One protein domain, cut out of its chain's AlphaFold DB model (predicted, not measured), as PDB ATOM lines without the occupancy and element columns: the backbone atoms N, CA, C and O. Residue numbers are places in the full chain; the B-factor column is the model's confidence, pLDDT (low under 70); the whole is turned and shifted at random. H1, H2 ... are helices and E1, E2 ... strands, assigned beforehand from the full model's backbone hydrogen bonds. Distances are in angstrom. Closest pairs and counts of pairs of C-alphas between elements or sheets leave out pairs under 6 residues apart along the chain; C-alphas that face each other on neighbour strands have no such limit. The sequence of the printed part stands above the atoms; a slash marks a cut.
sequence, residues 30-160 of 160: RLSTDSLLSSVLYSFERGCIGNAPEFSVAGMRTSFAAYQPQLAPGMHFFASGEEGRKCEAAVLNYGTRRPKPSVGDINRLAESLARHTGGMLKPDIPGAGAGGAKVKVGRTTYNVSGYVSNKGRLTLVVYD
ATOM      1  N   ARG A  30      -0.089 -28.053  -6.313       82.94
ATOM      2  CA  ARG A  30      -0.081 -29.382  -6.934       82.94
ATOM      3  C   ARG A  30      -1.496 -29.957  -6.970       82.94
ATOM      4  O   ARG A  30      -2.227 -29.855  -5.990       82.94
ATOM      5  N   LEU A  31      -1.875 -30.585  -8.083       88.38
ATOM      6  CA  LEU A  31      -3.153 -31.299  -8.192       88.38
ATOM      7  C   LEU A  31      -3.226 -32.453  -7.186       88.38
ATOM      8  O   LEU A  31      -2.225 -33.142  -6.957       88.38
ATOM      9  N   SER A  32      -4.410 -32.689  -6.625       88.38
ATOM     10  CA  SER A  32      -4.648 -33.855  -5.782       88.38
ATOM     11  C   SER A  32      -4.521 -35.150  -6.587       88.38
ATOM     12  O   SER A  32      -5.019 -35.267  -7.708       88.38
ATOM     13  N   THR A  33      -3.878 -36.146  -5.979       92.06
ATOM     14  CA  THR A  33      -3.746 -37.510  -6.509       92.06
ATOM     15  C   THR A  33      -4.658 -38.516  -5.800       92.06
ATOM     16  O   THR A  33      -4.593 -39.706  -6.097       92.06
ATOM     17  N   ASP A  34      -5.469 -38.078  -4.830       93.88
ATOM     18  CA  ASP A  34      -6.426 -38.949  -4.137       93.88
ATOM     19  C   ASP A  34      -7.572 -39.324  -5.079       93.88
ATOM     20  O   ASP A  34      -8.287 -38.454  -5.567       93.88
ATOM     21  N   SER A  35      -7.756 -40.621  -5.330       95.56
ATOM     22  CA  SER A  35      -8.684 -41.111  -6.355       95.56
ATOM     23  C   SER A  35     -10.143 -40.730  -6.093       95.56
ATOM     24  O   SER A  35     -10.872 -40.419  -7.037       95.56
ATOM     25  N   LEU A  36     -10.569 -40.709  -4.827       95.69
ATOM     26  CA  LEU A  36     -11.924 -40.315  -4.446       95.69
ATOM     27  C   LEU A  36     -12.125 -38.819  -4.683       95.69
ATOM     28  O   LEU A  36     -13.083 -38.429  -5.349       95.69
ATOM     29  N   LEU A  37     -11.200 -37.980  -4.210       95.81
ATOM     30  CA  LEU A  37     -11.240 -36.541  -4.448       95.81
ATOM     31  C   LEU A  37     -11.191 -36.224  -5.946       95.81
ATOM     32  O   LEU A  37     -12.016 -35.451  -6.425       95.81
ATOM     33  N   SER A  38     -10.294 -36.853  -6.708       96.62
ATOM     34  CA  SER A  38     -10.214 -36.686  -8.162       96.62
ATOM     35  C   SER A  38     -11.522 -37.082  -8.856       96.62
ATOM     36  O   SER A  38     -11.962 -36.382  -9.768       96.62
ATOM     37  N   SER A  39     -12.187 -38.153  -8.407       97.69
ATOM     38  CA  SER A  39     -13.487 -38.561  -8.950       97.69
ATOM     39  C   SER A  39     -14.596 -37.545  -8.649       97.69
ATOM     40  O   SER A  39     -15.395 -37.225  -9.530       97.69
ATOM     41  N   VAL A  40     -14.610 -36.970  -7.442       97.69
ATOM     42  CA  VAL A  40     -15.552 -35.902  -7.066       97.69
ATOM     43  C   VAL A  40     -15.289 -34.624  -7.866       97.69
ATOM     44  O   VAL A  40     -16.231 -34.032  -8.388       97.69
ATOM     45  N   LEU A  41     -14.024 -34.222  -8.024       97.31
ATOM     46  CA  LEU A  41     -13.631 -33.070  -8.843       97.31
ATOM     47  C   LEU A  41     -14.045 -33.255 -10.310       97.31
ATOM     48  O   LEU A  41     -14.528 -32.310 -10.928       97.31
ATOM     49  N   TYR A  42     -13.893 -34.463 -10.859       97.81
ATOM     50  CA  TYR A  42     -14.337 -34.791 -12.215       97.81
ATOM     51  C   TYR A  42     -15.863 -34.725 -12.351       97.81
ATOM     52  O   TYR A  42     -16.372 -34.085 -13.270       97.81
ATOM     53  N   SER A  43     -16.602 -35.332 -11.416       98.00
ATOM     54  CA  SER A  43     -18.068 -35.253 -11.375       98.00
ATOM     55  C   SER A  43     -18.551 -33.802 -11.318       98.00
ATOM     56  O   SER A  43     -19.421 -33.409 -12.092       98.00
ATOM     57  N   PHE A  44     -17.933 -32.975 -10.469       97.81
ATOM     58  CA  PHE A  44     -18.222 -31.547 -10.379       97.81
ATOM     59  C   PHE A  44     -17.907 -30.808 -11.678       97.81
ATOM     60  O   PHE A  44     -18.731 -30.045 -12.161       97.81
ATOM     61  N   GLU A  45     -16.757 -31.049 -12.302       97.94
ATOM     62  CA  GLU A  45     -16.420 -30.417 -13.577       97.94
ATOM     63  C   GLU A  45     -17.453 -30.737 -14.669       97.94
ATOM     64  O   GLU A  45     -17.932 -29.841 -15.361       97.94
ATOM     65  N   ARG A  46     -17.866 -32.001 -14.797       97.25
ATOM     66  CA  ARG A  46     -18.849 -32.407 -15.812       97.25
ATOM     67  C   ARG A  46     -20.274 -31.964 -15.476       97.25
ATOM     68  O   ARG A  46     -21.014 -31.559 -16.369       97.25
ATOM     69  N   GLY A  47     -20.664 -32.064 -14.207       95.62
ATOM     70  CA  GLY A  47     -22.012 -31.766 -13.725       95.62
ATOM     71  C   GLY A  47     -22.290 -30.277 -13.558       95.62
ATOM     72  O   GLY A  47     -23.375 -29.810 -13.889       95.62
ATOM     73  N   CYS A  48     -21.295 -29.532 -13.090       95.44
ATOM     74  CA  CYS A  48     -21.392 -28.127 -12.730       95.44
ATOM     75  C   CYS A  48     -20.840 -27.228 -13.837       95.44
ATOM     76  O   CYS A  48     -21.568 -26.463 -14.462       95.44
ATOM     77  N   ILE A  49     -19.538 -27.356 -14.109       96.75
ATOM     78  CA  ILE A  49     -18.812 -26.450 -15.005       96.75
ATOM     79  C   ILE A  49     -19.256 -26.644 -16.452       96.75
ATOM     80  O   ILE A  49     -19.450 -25.661 -17.158       96.75
ATOM     81  N   GLY A  50     -19.498 -27.888 -16.868       95.38
ATOM     82  CA  GLY A  50     -20.029 -28.213 -18.195       95.38
ATOM     83  C   GLY A  50     -21.468 -27.750 -18.457       95.38
ATOM     84  O   GLY A  50     -21.977 -27.995 -19.543       95.38
ATOM     85  N   ASN A  51     -22.132 -27.132 -17.474       94.50
ATOM     86  CA  ASN A  51     -23.450 -26.511 -17.619       94.50
ATOM     87  C   ASN A  51     -23.394 -24.976 -17.498       94.50
ATOM     88  O   ASN A  51     -24.440 -24.334 -17.426       94.50
ATOM     89  N   ALA A  52     -22.202 -24.379 -17.419       93.88
ATOM     90  CA  ALA A  52     -22.034 -22.930 -17.432       93.88
ATOM     91  C   ALA A  52     -22.177 -22.370 -18.867       93.88
ATOM     92  O   ALA A  52     -21.826 -23.066 -19.813       93.88
ATOM     93  N   PRO A  53     -22.575 -21.096 -19.046       91.56
ATOM     94  CA  PRO A  53     -22.895 -20.113 -18.010       91.56
ATOM     95  C   PRO A  53     -24.336 -20.183 -17.487       91.56
ATOM     96  O   PRO A  53     -24.663 -19.440 -16.566       91.56
ATOM     97  N   GLU A  54     -25.205 -21.017 -18.056       90.62
ATOM     98  CA  GLU A  54     -26.633 -21.020 -17.724       90.62
ATOM     99  C   GLU A  54     -26.919 -21.662 -16.365       90.62
ATOM    100  O   GLU A  54     -27.883 -21.284 -15.701       90.62
ATOM    101  N   PHE A  55     -26.107 -22.643 -15.959       91.62
ATOM    102  CA  PHE A  55     -26.283 -23.440 -14.742       91.62
ATOM    103  C   PHE A  55     -27.722 -23.947 -14.582       91.62
ATOM    104  O   PHE A  55     -28.322 -23.886 -13.508       91.62
ATOM    105  N   SER A  56     -28.311 -24.429 -15.681       90.62
ATOM    106  CA  SER A  56     -29.700 -24.879 -15.657       90.62
ATOM    107  C   SER A  56     -29.859 -26.092 -14.734       90.62
ATOM    108  O   SER A  56     -29.118 -27.070 -14.836       90.62
ATOM    109  N   VAL A  57     -30.856 -26.068 -13.843       90.56
ATOM    110  CA  VAL A  57     -31.100 -27.174 -12.894       90.56
ATOM    111  C   VAL A  57     -31.325 -28.500 -13.629       90.56
ATOM    112  O   VAL A  57     -30.811 -29.536 -13.210       90.56
ATOM    113  N   ALA A  58     -32.053 -28.474 -14.749       91.06
ATOM    114  CA  ALA A  58     -32.309 -29.659 -15.566       91.06
ATOM    115  C   ALA A  58     -31.029 -30.219 -16.217       91.06
ATOM    116  O   ALA A  58     -30.797 -31.432 -16.162       91.06
ATOM    117  N   GLY A  59     -30.182 -29.351 -16.783       91.62
ATOM    118  CA  GLY A  59     -28.900 -29.746 -17.370       91.62
ATOM    119  C   GLY A  59     -27.944 -30.297 -16.316       91.62
ATOM    120  O   GLY A  59     -27.417 -31.397 -16.473       91.62
ATOM    121  N   MET A  60     -27.818 -29.615 -15.175       94.12
ATOM    122  CA  MET A  60     -26.984 -30.079 -14.063       94.12
ATOM    123  C   MET A  60     -27.455 -31.423 -13.520       94.12
ATOM    124  O   MET A  60     -26.645 -32.335 -13.375       94.12
ATOM    125  N   ARG A  61     -28.760 -31.599 -13.275       92.69
ATOM    126  CA  ARG A  61     -29.316 -32.881 -12.817       92.69
ATOM    127  C   ARG A  61     -28.982 -34.018 -13.783       92.69
ATOM    128  O   ARG A  61     -28.582 -35.092 -13.340       92.69
ATOM    129  N   THR A  62     -29.129 -33.776 -15.085       94.75
ATOM    130  CA  THR A  62     -28.819 -34.760 -16.131       94.75
ATOM    131  C   THR A  62     -27.329 -35.092 -16.158       94.75
ATOM    132  O   THR A  62     -26.958 -36.265 -16.124       94.75
ATOM    133  N   SER A  63     -26.460 -34.081 -16.138       95.62
ATOM    134  CA  SER A  63     -25.011 -34.285 -16.147       95.62
ATOM    135  C   SER A  63     -24.521 -34.985 -14.879       95.62
ATOM    136  O   SER A  63     -23.754 -35.939 -14.973       95.62
ATOM    137  N   PHE A  64     -24.986 -34.601 -13.687       95.88
ATOM    138  CA  PHE A  64     -24.602 -35.297 -12.457       95.88
ATOM    139  C   PHE A  64     -25.071 -36.752 -12.453       95.88
ATOM    140  O   PHE A  64     -24.324 -37.616 -12.003       95.88
ATOM    141  N   ALA A  65     -26.252 -37.063 -12.996       94.56
ATOM    142  CA  ALA A  65     -26.692 -38.450 -13.152       94.56
ATOM    143  C   ALA A  65     -25.761 -39.262 -14.076       94.56
ATOM    144  O   ALA A  65     -25.484 -40.423 -13.786       94.56
ATOM    145  N   ALA A  66     -25.242 -38.651 -15.145       96.38
ATOM    146  CA  ALA A  66     -24.316 -39.298 -16.077       96.38
ATOM    147  C   ALA A  66     -22.883 -39.447 -15.530       96.38
ATOM    148  O   ALA A  66     -22.167 -40.369 -15.918       96.38
ATOM    149  N   TYR A  67     -22.458 -38.556 -14.631       96.06
ATOM    150  CA  TYR A  67     -21.087 -38.482 -14.121       96.06
ATOM    151  C   TYR A  67     -21.045 -38.642 -12.598       96.06
ATOM    152  O   TYR A  67     -20.581 -37.753 -11.886       96.06
ATOM    153  N   GLN A  68     -21.539 -39.769 -12.081       96.31
ATOM    154  CA  GLN A  68     -21.499 -40.064 -10.644       96.31
ATOM    155  C   GLN A  68     -20.060 -40.316 -10.158       96.31
ATOM    156  O   GLN A  68     -19.314 -41.043 -10.821       96.31
ATOM    157  N   PRO A  69     -19.649 -39.745  -9.011       96.62
ATOM    158  CA  PRO A  69     -18.323 -39.990  -8.468       96.62
ATOM    159  C   PRO A  69     -18.228 -41.383  -7.841       96.62
ATOM    160  O   PRO A  69     -19.198 -41.928  -7.313       96.62
ATOM    161  N   GLN A  70     -17.023 -41.938  -7.835       96.19
ATOM    162  CA  GLN A  70     -16.687 -43.097  -7.020       96.19
ATOM    163  C   GLN A  70     -16.597 -42.649  -5.562       96.19
ATOM    164  O   GLN A  70     -15.898 -41.686  -5.245       96.19
ATOM    165  N   LEU A  71     -17.309 -43.342  -4.677       95.75
ATOM    166  CA  LEU A  71     -17.392 -43.020  -3.256       95.75
ATOM    167  C   LEU A  71     -17.030 -44.240  -2.407       95.75
ATOM    168  O   LEU A  71     -17.291 -45.379  -2.790       95.75
ATOM    169  N   ALA A  72     -16.452 -44.001  -1.228       94.88
ATOM    170  CA  ALA A  72     -16.267 -45.060  -0.241       94.88
ATOM    171  C   ALA A  72     -17.613 -45.425   0.427       94.88
ATOM    172  O   ALA A  72     -18.519 -44.586   0.469       94.88
ATOM    173  N   PRO A  73     -17.754 -46.639   0.999       95.62
ATOM    174  CA  PRO A  73     -18.969 -47.028   1.715       95.62
ATOM    175  C   PRO A  73     -19.383 -46.003   2.783       95.62
ATOM    176  O   PRO A  73     -18.550 -45.529   3.556       95.62
ATOM    177  N   GLY A  74     -20.676 -45.663   2.821       95.50
ATOM    178  CA  GLY A  74     -21.252 -44.698   3.772       95.50
ATOM    179  C   GLY A  74     -21.098 -43.217   3.395       95.50
ATOM    180  O   GLY A  74     -21.566 -42.348   4.135       95.50
ATOM    181  N   MET A  75     -20.463 -42.907   2.261       97.56
ATOM    182  CA  MET A  75     -20.431 -41.555   1.702       97.56
ATOM    183  C   MET A  75     -21.631 -41.299   0.793       97.56
ATOM    184  O   MET A  75     -22.113 -42.196   0.104       97.56
ATOM    185  N   HIS A  76     -22.074 -40.044   0.755       96.69
ATOM    186  CA  HIS A  76     -23.225 -39.634  -0.044       96.69
ATOM    187  C   HIS A  76     -22.912 -38.362  -0.819       96.69
ATOM    188  O   HIS A  76     -22.488 -37.373  -0.221       96.69
ATOM    189  N   PHE A  77     -23.145 -38.392  -2.128       96.56
ATOM    190  CA  PHE A  77     -22.963 -37.245  -3.007       96.56
ATOM    191  C   PHE A  77     -24.288 -36.517  -3.240       96.56
ATOM    192  O   PHE A  77     -25.307 -37.140  -3.530       96.56
ATOM    193  N   PHE A  78     -24.255 -35.192  -3.128       94.19
ATOM    194  CA  PHE A  78     -25.377 -34.297  -3.389       94.19
ATOM    195  C   PHE A  78     -24.920 -33.189  -4.321       94.19
ATOM    196  O   PHE A  78     -23.807 -32.690  -4.178       94.19
ATOM    197  N   ALA A  79     -25.795 -32.773  -5.227       92.75
ATOM    198  CA  ALA A  79     -25.590 -31.588  -6.040       92.75
ATOM    199  C   ALA A  79     -26.858 -30.733  -6.043       92.75
ATOM    200  O   ALA A  79     -27.969 -31.267  -6.075       92.75
ATOM    201  N   SER A  80     -26.690 -29.418  -6.005       87.69
ATOM    202  CA  SER A  80     -27.786 -28.450  -5.961       87.69
ATOM    203  C   SER A  80     -27.413 -27.172  -6.701       87.69
ATOM    204  O   SER A  80     -26.257 -26.765  -6.696       87.69
ATOM    205  N   GLY A  81     -28.401 -26.517  -7.305       82.62
ATOM    206  CA  GLY A  81     -28.305 -25.120  -7.727       82.62
ATOM    207  C   GLY A  81     -29.288 -24.300  -6.901       82.62
ATOM    208  O   GLY A  81     -30.445 -24.699  -6.771       82.62
ATOM    209  N   GLU A  82     -28.832 -23.192  -6.329       76.75
ATOM    210  CA  GLU A  82     -29.657 -22.257  -5.563       76.75
ATOM    211  C   GLU A  82     -29.404 -20.816  -6.031       76.75
ATOM    212  O   GLU A  82     -28.393 -20.509  -6.667       76.75
ATOM    213  N   GLU A  83     -30.314 -19.896  -5.718       66.50
ATOM    214  CA  GLU A  83     -30.083 -18.476  -5.985       66.50
ATOM    215  C   GLU A  83     -28.840 -17.986  -5.212       66.50
ATOM    216  O   GLU A  83     -28.658 -18.302  -4.038       66.50
ATOM    217  N   GLY A  84     -27.920 -17.295  -5.895       68.38
ATOM    218  CA  GLY A  84     -26.608 -16.907  -5.347       68.38
ATOM    219  C   GLY A  84     -25.580 -18.046  -5.215       68.38
ATOM    220  O   GLY A  84     -24.414 -17.789  -4.935       68.38
ATOM    221  N   ARG A  85     -25.961 -19.308  -5.455       81.06
ATOM    222  CA  ARG A  85     -25.052 -20.460  -5.585       81.06
ATOM    223  C   ARG A  85     -25.396 -21.213  -6.856       81.06
ATOM    224  O   ARG A  85     -26.148 -22.188  -6.825       81.06
ATOM    225  N   LYS A  86     -24.825 -20.761  -7.976       89.62
ATOM    226  CA  LYS A  86     -25.095 -21.320  -9.310       89.62
ATOM    227  C   LYS A  86     -25.055 -22.842  -9.306       89.62
ATOM    228  O   LYS A  86     -25.919 -23.476  -9.902       89.62
ATOM    229  N   CYS A  87     -24.081 -23.412  -8.599       94.19
ATOM    230  CA  CYS A  87     -23.978 -24.845  -8.434       94.19
ATOM    231  C   CYS A  87     -23.088 -25.224  -7.243       94.19
ATOM    232  O   CYS A  87     -21.980 -24.717  -7.095       94.19
ATOM    233  N   GLU A  88     -23.556 -26.154  -6.420       94.25
ATOM    234  CA  GLU A  88     -22.838 -26.764  -5.306       94.25
ATOM    235  C   GLU A  88     -22.847 -28.287  -5.478       94.25
ATOM    236  O   GLU A  88     -23.875 -28.871  -5.816       94.25
ATOM    237  N   ALA A  89     -21.717 -28.938  -5.206       95.31
ATOM    238  CA  ALA A  89     -21.639 -30.376  -4.999       95.31
ATOM    239  C   ALA A  89     -21.000 -30.675  -3.644       95.31
ATOM    240  O   ALA A  89     -19.996 -30.072  -3.265       95.31
ATOM    241  N   ALA A  90     -21.560 -31.629  -2.913       95.50
ATOM    242  CA  ALA A  90     -21.100 -31.994  -1.588       95.50
ATOM    243  C   ALA A  90     -21.011 -33.508  -1.413       95.50
ATOM    244  O   ALA A  90     -21.860 -34.253  -1.895       95.50
ATOM    245  N   VAL A  91     -20.010 -33.951  -0.650       97.75
ATOM    246  CA  VAL A  91     -19.910 -35.328  -0.159       97.75
ATOM    247  C   VAL A  91     -20.065 -35.323   1.356       97.75
ATOM    248  O   VAL A  91     -19.214 -34.803   2.087       97.75
ATOM    249  N   LEU A  92     -21.164 -35.904   1.837       97.25
ATOM    250  CA  LEU A  92     -21.360 -36.172   3.259       97.25
ATOM    251  C   LEU A  92     -20.500 -37.362   3.687       97.25
ATOM    252  O   LEU A  92     -20.255 -38.277   2.903       97.25
ATOM    253  N   ASN A  93     -20.063 -37.342   4.949       96.75
ATOM    254  CA  ASN A  93     -19.183 -38.356   5.543       96.75
ATOM    255  C   ASN A  93     -17.836 -38.533   4.813       96.75
ATOM    256  O   ASN A  93     -17.216 -39.588   4.909       96.75
ATOM    257  N   TYR A  94     -17.351 -37.503   4.107       95.69
ATOM    258  CA  TYR A  94     -16.054 -37.538   3.423       95.69
ATOM    259  C   TYR A  94     -14.884 -37.763   4.405       95.69
ATOM    260  O   TYR A  94     -13.968 -38.543   4.136       95.69
ATOM    261  N   GLY A  95     -14.970 -37.145   5.586       93.94
ATOM    262  CA  GLY A  95     -14.027 -37.298   6.693       93.94
ATOM    263  C   GLY A  95     -13.033 -36.140   6.801       93.94
ATOM    264  O   GLY A  95     -12.604 -35.558   5.811       93.94
ATOM    265  N   THR A  96     -12.648 -35.792   8.032       89.94
ATOM    266  CA  THR A  96     -11.769 -34.641   8.321       89.94
ATOM    267  C   THR A  96     -10.289 -34.907   8.061       89.94
ATOM    268  O   THR A  96      -9.520 -33.962   7.914       89.94
ATOM    269  N   ARG A  97      -9.885 -36.182   8.004       90.69
ATOM    270  CA  ARG A  97      -8.503 -36.609   7.726       90.69
ATOM    271  C   ARG A  97      -8.217 -36.823   6.239       90.69
ATOM    272  O   ARG A  97      -7.082 -37.123   5.886       90.69
ATOM    273  N   ARG A  98      -9.235 -36.725   5.380       90.19
ATOM    274  CA  ARG A  98      -9.052 -36.873   3.936       90.19
ATOM    275  C   ARG A  98      -8.503 -35.592   3.309       90.19
ATOM    276  O   ARG A  98      -8.702 -34.513   3.874       90.19
ATOM    277  N   PRO A  99      -7.846 -35.689   2.140       90.75
ATOM    278  CA  PRO A  99      -7.322 -34.526   1.441       90.75
ATOM    279  C   PRO A  99      -8.413 -33.497   1.144       90.75
ATOM    280  O   PRO A  99      -9.534 -33.850   0.768       90.75
ATOM    281  N   LYS A 100      -8.075 -32.220   1.313       91.25
ATOM    282  CA  LYS A 100      -8.897 -31.099   0.846       91.25
ATOM    283  C   LYS A 100      -8.530 -30.796  -0.613       91.25
ATOM    284  O   LYS A 100      -7.389 -31.074  -0.982       91.25
ATOM    285  N   PRO A 101      -9.438 -30.207  -1.413       91.25
ATOM    286  CA  PRO A 101      -9.063 -29.648  -2.708       91.25
ATOM    287  C   PRO A 101      -7.862 -28.713  -2.551       91.25
ATOM    288  O   PRO A 101      -7.856 -27.862  -1.655       91.25
ATOM    289  N   SER A 102      -6.843 -28.896  -3.381       90.94
ATOM    290  CA  SER A 102      -5.685 -28.010  -3.410       90.94
ATOM    291  C   SER A 102      -6.000 -26.724  -4.184       90.94
ATOM    292  O   SER A 102      -6.969 -26.662  -4.944       90.94
ATOM    293  N   VAL A 103      -5.160 -25.693  -4.050       90.00
ATOM    294  CA  VAL A 103      -5.242 -24.492  -4.904       90.00
ATOM    295  C   VAL A 103      -5.088 -24.885  -6.378       90.00
ATOM    296  O   VAL A 103      -5.780 -24.344  -7.237       90.00
ATOM    297  N   GLY A 104      -4.244 -25.879  -6.671       91.19
ATOM    298  CA  GLY A 104      -4.115 -26.465  -8.005       91.19
ATOM    299  C   GLY A 104      -5.432 -27.036  -8.536       91.19
ATOM    300  O   GLY A 104      -5.811 -26.742  -9.670       91.19
ATOM    301  N   ASP A 105      -6.156 -27.806  -7.719       93.38
ATOM    302  CA  ASP A 105      -7.450 -28.382  -8.101       93.38
ATOM    303  C   ASP A 105      -8.480 -27.290  -8.417       93.38
ATOM    304  O   ASP A 105      -9.176 -27.361  -9.433       93.38
ATOM    305  N   ILE A 106      -8.550 -26.259  -7.570       94.69
ATOM    306  CA  ILE A 106      -9.476 -25.135  -7.738       94.69
ATOM    307  C   ILE A 106      -9.125 -24.302  -8.973       94.69
ATOM    308  O   ILE A 106     -10.013 -23.968  -9.759       94.69
ATOM    309  N   ASN A 107      -7.841 -24.026  -9.203       94.00
ATOM    310  CA  ASN A 107      -7.385 -23.321 -10.399       94.00
ATOM    311  C   ASN A 107      -7.672 -24.118 -11.674       94.00
ATOM    312  O   ASN A 107      -8.142 -23.534 -12.645       94.00
ATOM    313  N   ARG A 108      -7.482 -25.443 -11.665       95.31
ATOM    314  CA  ARG A 108      -7.823 -26.319 -12.798       95.31
ATOM    315  C   ARG A 108      -9.316 -26.264 -13.127       95.31
ATOM    316  O   ARG A 108      -9.690 -26.188 -14.297       95.31
ATOM    317  N   LEU A 109     -10.173 -26.290 -12.106       96.62
ATOM    318  CA  LEU A 109     -11.619 -26.145 -12.276       96.62
ATOM    319  C   LEU A 109     -11.975 -24.764 -12.844       96.62
ATOM    320  O   LEU A 109     -12.695 -24.675 -13.835       96.62
ATOM    321  N   ALA A 110     -11.438 -23.685 -12.278       96.44
ATOM    322  CA  ALA A 110     -11.699 -22.334 -12.770       96.44
ATOM    323  C   ALA A 110     -11.163 -22.099 -14.188       96.44
ATOM    324  O   ALA A 110     -11.811 -21.429 -14.986       96.44
ATOM    325  N   GLU A 111     -10.029 -22.693 -14.547       96.75
ATOM    326  CA  GLU A 111      -9.532 -22.689 -15.919       96.75
ATOM    327  C   GLU A 111     -10.496 -23.421 -16.865       96.75
ATOM    328  O   GLU A 111     -10.790 -22.930 -17.954       96.75
ATOM    329  N   SER A 112     -11.052 -24.559 -16.436       97.50
ATOM    330  CA  SER A 112     -12.086 -25.277 -17.189       97.50
ATOM    331  C   SER A 112     -13.335 -24.416 -17.402       97.50
ATOM    332  O   SER A 112     -13.825 -24.309 -18.527       97.50
ATOM    333  N   LEU A 113     -13.783 -23.706 -16.362       97.19
ATOM    334  CA  LEU A 113     -14.892 -22.756 -16.450       97.19
ATOM    335  C   LEU A 113     -14.582 -21.595 -17.399       97.19
ATOM    336  O   LEU A 113     -15.420 -21.255 -18.233       97.19
ATOM    337  N   ALA A 114     -13.386 -21.009 -17.317       97.50
ATOM    338  CA  ALA A 114     -12.946 -19.940 -18.209       97.50
ATOM    339  C   ALA A 114     -12.949 -20.393 -19.675       97.50
ATOM    340  O   ALA A 114     -13.525 -19.711 -20.519       97.50
ATOM    341  N   ARG A 115     -12.402 -21.580 -19.974       97.25
ATOM    342  CA  ARG A 115     -12.434 -22.160 -21.328       97.25
ATOM    343  C   ARG A 115     -13.857 -22.416 -21.816       97.25
ATOM    344  O   ARG A 115     -14.154 -22.123 -22.967       97.25
ATOM    345  N   HIS A 116     -14.727 -22.949 -20.960       95.19
ATOM    346  CA  HIS A 116     -16.099 -23.286 -21.339       95.19
ATOM    347  C   HIS A 116     -16.960 -22.045 -21.620       95.19
ATOM    348  O   HIS A 116     -17.787 -22.055 -22.522       95.19
ATOM    349  N   THR A 117     -16.729 -20.960 -20.880       95.94
ATOM    350  CA  THR A 117     -17.531 -19.727 -20.954       95.94
ATOM    351  C   THR A 117     -16.902 -18.612 -21.795       95.94
ATOM    352  O   THR A 117     -17.515 -17.560 -21.965       95.94
ATOM    353  N   GLY A 118     -15.668 -18.793 -22.278       96.06
ATOM    354  CA  GLY A 118     -14.870 -17.710 -22.869       96.06
ATOM    355  C   GLY A 118     -14.479 -16.621 -21.858       96.06
ATOM    356  O   GLY A 118     -14.221 -15.480 -22.238       96.06
ATOM    357  N   GLY A 119     -14.496 -16.949 -20.564       95.69
ATOM    358  CA  GLY A 119     -14.206 -16.031 -19.470       95.69
ATOM    359  C   GLY A 119     -12.715 -15.781 -19.247       95.69
ATOM    360  O   GLY A 119     -11.848 -16.511 -19.719       95.69
ATOM    361  N   MET A 120     -12.416 -14.756 -18.452       97.38
ATOM    362  CA  MET A 120     -11.059 -14.428 -18.020       97.38
ATOM    363  C   MET A 120     -10.805 -14.961 -16.609       97.38
ATOM    364  O   MET A 120     -11.476 -14.560 -15.655       97.38
ATOM    365  N   LEU A 121      -9.814 -15.846 -16.479       95.06
ATOM    366  CA  LEU A 121      -9.387 -16.425 -15.208       95.06
ATOM    367  C   LEU A 121      -8.532 -15.433 -14.404       95.06
ATOM    368  O   LEU A 121      -7.554 -14.880 -14.903       95.06
ATOM    369  N   LYS A 122      -8.862 -15.284 -13.124       93.12
ATOM    370  CA  LYS A 122      -7.976 -14.787 -12.076       93.12
ATOM    371  C   LYS A 122      -7.736 -15.950 -11.102       93.12
ATOM    372  O   LYS A 122      -8.635 -16.253 -10.312       93.12
ATOM    373  N   PRO A 123      -6.577 -16.624 -11.188       88.88
ATOM    374  CA  PRO A 123      -6.309 -17.795 -10.371       88.88
ATOM    375  C   PRO A 123      -6.221 -17.412  -8.894       88.88
ATOM    376  O   PRO A 123      -5.901 -16.270  -8.548       88.88
ATOM    377  N   ASP A 124      -6.500 -18.383  -8.037       84.06
ATOM    378  CA  ASP A 124      -6.180 -18.284  -6.624       84.06
ATOM    379  C   ASP A 124      -4.674 -18.486  -6.401       84.06
ATOM    380  O   ASP A 124      -4.000 -19.177  -7.178       84.06
ATOM    381  N   ILE A 125      -4.143 -17.855  -5.353       78.75
ATOM    382  CA  ILE A 125      -2.709 -17.828  -5.053       78.75
ATOM    383  C   ILE A 125      -2.474 -18.508  -3.698       78.75
ATOM    384  O   ILE A 125      -3.095 -18.118  -2.703       78.75
ATOM    385  N   PRO A 126      -1.540 -19.475  -3.615       65.88
ATOM    386  CA  PRO A 126      -1.083 -20.039  -2.349       65.88
ATOM    387  C   PRO A 126      -0.785 -18.961  -1.298       65.88
ATOM    388  O   PRO A 126       0.033 -18.074  -1.525       65.88
ATOM    389  N   GLY A 127      -1.437 -19.042  -0.135       56.06
ATOM    390  CA  GLY A 127      -1.180 -18.140   0.994       56.06
ATOM    391  C   GLY A 127      -2.029 -16.863   1.046       56.06
ATOM    392  O   GLY A 127      -1.922 -16.126   2.021       56.06
ATOM    393  N   ALA A 128      -2.921 -16.619   0.078       51.69
ATOM    394  CA  ALA A 128      -3.802 -15.441   0.059       51.69
ATOM    395  C   ALA A 128      -5.024 -15.516   1.014       51.69
ATOM    396  O   ALA A 128      -5.877 -14.628   1.001       51.69
ATOM    397  N   GLY A 129      -5.117 -16.543   1.871       49.56
ATOM    398  CA  GLY A 129      -6.272 -16.803   2.742       49.56
ATOM    399  C   GLY A 129      -7.280 -17.766   2.108       49.56
ATOM    400  O   GLY A 129      -6.919 -18.518   1.210       49.56
ATOM    401  N   ALA A 130      -8.529 -17.790   2.596       41.75
ATOM    402  CA  ALA A 130      -9.608 -18.631   2.056       41.75
ATOM    403  C   ALA A 130     -10.067 -18.111   0.677       41.75
ATOM    404  O   ALA A 130     -11.142 -17.532   0.537       41.75
ATOM    405  N   GLY A 131      -9.195 -18.227  -0.320       58.44
ATOM    406  CA  GLY A 131      -9.432 -17.815  -1.693       58.44
ATOM    407  C   GLY A 131     -10.054 -18.938  -2.512       58.44
ATOM    408  O   GLY A 131      -9.770 -20.115  -2.318       58.44
ATOM    409  N   GLY A 132     -10.964 -18.560  -3.402       79.69
ATOM    410  CA  GLY A 132     -11.380 -19.365  -4.544       79.69
ATOM    411  C   GLY A 132     -10.866 -18.705  -5.819       79.69
ATOM    412  O   GLY A 132     -10.619 -17.494  -5.843       79.69
ATOM    413  N   ALA A 133     -10.719 -19.477  -6.889       91.94
ATOM    414  CA  ALA A 133     -10.324 -18.935  -8.181       91.94
ATOM    415  C   ALA A 133     -11.512 -18.218  -8.832       91.94
ATOM    416  O   ALA A 133     -12.656 -18.662  -8.718       91.94
ATOM    417  N   LYS A 134     -11.264 -17.096  -9.509       94.56
ATOM    418  CA  LYS A 134     -12.327 -16.256 -10.077       94.56
ATOM    419  C   LYS A 134     -12.323 -16.311 -11.594       94.56
ATOM    420  O   LYS A 134     -11.265 -16.276 -12.208       94.56
ATOM    421  N   VAL A 135     -13.497 -16.320 -12.209       96.56
ATOM    422  CA  VAL A 135     -13.671 -16.298 -13.663       96.56
ATOM    423  C   VAL A 135     -14.648 -15.193 -14.026       96.56
ATOM    424  O   VAL A 135     -15.827 -15.249 -13.680       96.56
ATOM    425  N   LYS A 136     -14.167 -14.173 -14.735       96.69
ATOM    426  CA  LYS A 136     -15.007 -13.076 -15.219       96.69
ATOM    427  C   LYS A 136     -15.602 -13.430 -16.580       96.69
ATOM    428  O   LYS A 136     -14.856 -13.617 -17.535       96.69
ATOM    429  N   VAL A 137     -16.928 -13.459 -16.676       94.69
ATOM    430  CA  VAL A 137     -17.690 -13.744 -17.902       94.69
ATOM    431  C   VAL A 137     -18.620 -12.565 -18.171       94.69
ATOM    432  O   VAL A 137     -19.620 -12.366 -17.480       94.69
ATOM    433  N   GLY A 138     -18.263 -11.723 -19.144       93.25
ATOM    434  CA  GLY A 138     -18.971 -10.467 -19.393       93.25
ATOM    435  C   GLY A 138     -19.001  -9.570 -18.146       93.25
ATOM    436  O   GLY A 138     -17.967  -9.043 -17.722       93.25
ATOM    437  N   ARG A 139     -20.194  -9.386 -17.567       93.62
ATOM    438  CA  ARG A 139     -20.420  -8.593 -16.342       93.62
ATOM    439  C   ARG A 139     -20.411  -9.421 -15.054       93.62
ATOM    440  O   ARG A 139     -20.344  -8.834 -13.980       93.62
ATOM    441  N   THR A 140     -20.444 -10.746 -15.153       93.31
ATOM    442  CA  THR A 140     -20.523 -11.653 -14.001       93.31
ATOM    443  C   THR A 140     -19.127 -12.119 -13.600       93.31
ATOM    444  O   THR A 140     -18.275 -12.345 -14.460       93.31
ATOM    445  N   THR A 141     -18.873 -12.262 -12.299       94.44
ATOM    446  CA  THR A 141     -17.632 -12.859 -11.786       94.44
ATOM    447  C   THR A 141     -17.973 -14.117 -11.014       94.44
ATOM    448  O   THR A 141     -18.416 -14.040  -9.883       94.44
ATOM    449  N   TYR A 142     -17.722 -15.276 -11.607       94.38
ATOM    450  CA  TYR A 142     -17.878 -16.540 -10.908       94.38
ATOM    451  C   TYR A 142     -16.690 -16.789  -9.984       94.38
ATOM    452  O   TYR A 142     -15.542 -16.567 -10.364       94.38
ATOM    453  N   ASN A 143     -16.953 -17.290  -8.789       94.12
ATOM    454  CA  ASN A 143     -15.971 -17.762  -7.831       94.12
ATOM    455  C   ASN A 143     -16.102 -19.284  -7.748       94.12
ATOM    456  O   ASN A 143     -17.182 -19.799  -7.469       94.12
ATOM    457  N   VAL A 144     -15.004 -19.994  -7.993       95.06
ATOM    458  CA  VAL A 144     -14.896 -21.447  -7.856       95.06
ATOM    459  C   VAL A 144     -14.143 -21.734  -6.570       95.06
ATOM    460  O   VAL A 144     -13.023 -21.257  -6.386       95.06
ATOM    461  N   SER A 145     -14.740 -22.507  -5.671       93.12
ATOM    462  CA  SER A 145     -14.097 -22.860  -4.409       93.12
ATOM    463  C   SER A 145     -14.389 -24.294  -3.993       93.12
ATOM    464  O   SER A 145     -15.316 -24.947  -4.481       93.12
ATOM    465  N   GLY A 146     -13.559 -24.796  -3.083       92.50
ATOM    466  CA  GLY A 146     -13.715 -26.118  -2.514       92.50
ATOM    467  C   GLY A 146     -13.079 -26.211  -1.138       92.50
ATOM    468  O   GLY A 146     -12.010 -25.659  -0.900       92.50
ATOM    469  N   TYR A 147     -13.744 -26.891  -0.213       92.19
ATOM    470  CA  TYR A 147     -13.273 -27.026   1.161       92.19
ATOM    471  C   TYR A 147     -13.817 -28.291   1.821       92.19
ATOM    472  O   TYR A 147     -14.838 -28.846   1.420       92.19
ATOM    473  N   VAL A 148     -13.147 -28.727   2.889       92.81
ATOM    474  CA  VAL A 148     -13.666 -29.747   3.808       92.81
ATOM    475  C   VAL A 148     -13.952 -29.070   5.138       92.81
ATOM    476  O   VAL A 148     -13.048 -28.524   5.773       92.81
ATOM    477  N   SER A 149     -15.219 -29.085   5.538       91.69
ATOM    478  CA  SER A 149     -15.664 -28.534   6.818       91.69
ATOM    479  C   SER A 149     -15.106 -29.322   8.008       91.69
ATOM    480  O   SER A 149     -14.727 -30.487   7.889       91.69
ATOM    481  N   ASN A 150     -15.161 -28.729   9.203       91.00
ATOM    482  CA  ASN A 150     -14.740 -29.388  10.447       91.00
ATOM    483  C   ASN A 150     -15.568 -30.640  10.793       91.00
ATOM    484  O   ASN A 150     -15.129 -31.461  11.590       91.00
ATOM    485  N   LYS A 151     -16.749 -30.811  10.180       93.56
ATOM    486  CA  LYS A 151     -17.585 -32.020  10.296       93.56
ATOM    487  C   LYS A 151     -17.247 -33.088   9.247       93.56
ATOM    488  O   LYS A 151     -17.927 -34.101   9.166       93.56
ATOM    489  N   GLY A 152     -16.230 -32.861   8.414       92.00
ATOM    490  CA  GLY A 152     -15.815 -33.808   7.383       92.00
ATOM    491  C   GLY A 152     -16.756 -33.871   6.179       92.00
ATOM    492  O   GLY A 152     -16.777 -34.891   5.502       92.00
ATOM    493  N   ARG A 153     -17.538 -32.818   5.902       95.44
ATOM    494  CA  ARG A 153     -18.233 -32.640   4.611       95.44
ATOM    495  C   ARG A 153     -17.299 -31.939   3.633       95.44
ATOM    496  O   ARG A 153     -16.849 -30.836   3.955       95.44
ATOM    497  N   LEU A 154     -17.049 -32.561   2.482       96.12
ATOM    498  CA  LEU A 154     -16.433 -31.924   1.317       96.12
ATOM    499  C   LEU A 154     -17.507 -31.130   0.571       96.12
ATOM    500  O   LEU A 154     -18.590 -31.661   0.339       96.12
ATOM    501  N   THR A 155     -17.196 -29.896   0.190       95.06
ATOM    502  CA  THR A 155     -18.046 -29.033  -0.635       95.06
ATOM    503  C   THR A 155     -17.205 -28.434  -1.759       95.06
ATOM    504  O   THR A 155     -16.095 -27.969  -1.506       95.06
ATOM    505  N   LEU A 156     -17.744 -28.434  -2.976       95.38
ATOM    506  CA  LEU A 156     -17.271 -27.715  -4.160       95.38
ATOM    507  C   LEU A 156     -18.403 -26.796  -4.626       95.38
ATOM    508  O   LEU A 156     -19.557 -27.224  -4.638       95.38
ATOM    509  N   VAL A 157     -18.113 -25.552  -4.995       94.75
ATOM    510  CA  VAL A 157     -19.164 -24.581  -5.340       94.75
ATOM    511  C   VAL A 157     -18.709 -23.574  -6.395       94.75
ATOM    512  O   VAL A 157     -17.546 -23.170  -6.428       94.75
ATOM    513  N   VAL A 158     -19.654 -23.172  -7.249       95.12
ATOM    514  CA  VAL A 158     -19.596 -21.988  -8.110       95.12
ATOM    515  C   VAL A 158     -20.676 -20.999  -7.661       95.12
ATOM    516  O   VAL A 158     -21.858 -21.350  -7.612       95.12
ATOM    517  N   TYR A 159     -20.285 -19.762  -7.356       91.50
ATOM    518  CA  TYR A 159     -21.187 -18.652  -7.005       91.50
ATOM    519  C   TYR A 159     -20.765 -17.355  -7.709       91.50
ATOM    520  O   TYR A 159     -19.609 -17.243  -8.114       91.50
ATOM    521  N   ASP A 160     -21.683 -16.408  -7.908       87.94
ATOM    522  CA  ASP A 160     -21.437 -15.101  -8.547       87.94
ATOM    523  C   ASP A 160     -21.099 -13.963  -7.565       87.94
ATOM    524  O   ASP A 160     -21.299 -14.136  -6.342       87.94
TER     525      ASP A 160
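AT A GLANCE: This is residues 30 to 160 of the 160 residues of an uncharacterized protein of Rhodobacteraceae bacterium (UniProt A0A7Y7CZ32). A twisted sheet of six strands makes one layer, and three helices laid along its strands cover one face of it, while the other face is bare of named helices. H2 is over the E1 edge, H3 is over E4 near the other edge, and H1 is between them, over E2 and, only just, E6. The printed part has 131 residues, with three named helices and six named strands in the order H1 H2 E1 E2 H3 E3 E4 E5 E6; the sheet runs E1 E2 E6 E5 E4 E3, with antiparallel neighbours throughout, and the class is mixed, helices and strands. The whole is compact, with a radius of gyration of the C-alphas of 13.7 A, and rounded, with spans of 42 by 37 by 24 A.

HOW THE PARTS SIT: H1, residues 35 to 47, is on the sheet at a height of 9.7 A. It touches H2, residues 57 to 66, with its residues 43 to 47 alone; the closest C-alphas are those of Gly 47 and Phe 64, 4.6 A apart. These two helices form a helical hairpin, running opposite ways at a steep tilt of 39 degrees. H2 is on the sheet at a height of 10.0 A, over E1, residues 76 to 82, and only just over E2, residues 85 to 92, with 3 of its C-alphas falling there. On the local plane its line stands at 16 degrees to that of E1, and the closest C-alphas of the two are those of Val 57 and Gly 81, 6.2 A apart. E1 and E2 are a hairpin, with N 78 and O 90 within hydrogen-bond range at 2.9 A. H1 runs along E2, at 27 degrees on the local plane. H3, residues 103 to 117, touches H1 through residues 41 to 45 of H1 alone, with the C-alphas of Glu 45 and Leu 109 closest at 6.6 A. They run the same way at a shallow tilt of 20 degrees, while H2 and H3 are apart. E3, residues 120 to 122, E4, residues 133 to 137, E5, residues 140 to 148, and E6, residues 154 to 159, form a meander, each strand the antiparallel neighbour of the one before. H3 is over E4 at a height of 6.8 A, at 4 degrees to it on the local plane; their closest C-alphas are those of Asn 107 and Ala 133, 5.7 A apart. Across E3 and E4, N 120 and O 136 are 2.8 A apart; across E4 and E5, N 135 and O 142 are 2.8 A apart; across E5 and E6, N 145 and O 157 are 3.0 A apart. E6 is also the neighbour of E2, with N 89 and O 156 at 2.8 A. In H1, H2 and H3 every O i to N i+4 pair is within hydrogen-bond range.

IN THESE COORDINATES: H1 begins at C-alpha 35, at (-8.684, -41.111, -6.355), and is 17.9 A long; H2 is 14.3 A long. E1 measures 19.3 A and E2 18.4 A. H3, the longest helix by residues, measures 20.8 A and ends at C-alpha 117, at (-17.531, -19.727, -20.954). E3 has 3 residues and E4 has 5. E5, the longest strand by residues, measures 26.3 A. E6 measures 16.4 A and ends at C-alpha 159, at (-21.187, -18.652, -7.005).

THE WHOLE: The two C-alphas farthest apart are those of Pro 73 and Arg 139, at 42.5 A. The printed part has no cut and ends at residue 160, the chain's last residue. None of the links between the named elements is long. The mean pLDDT of the printed part is 91.3; residues 83 to 84 and 126 to 131 are under 70.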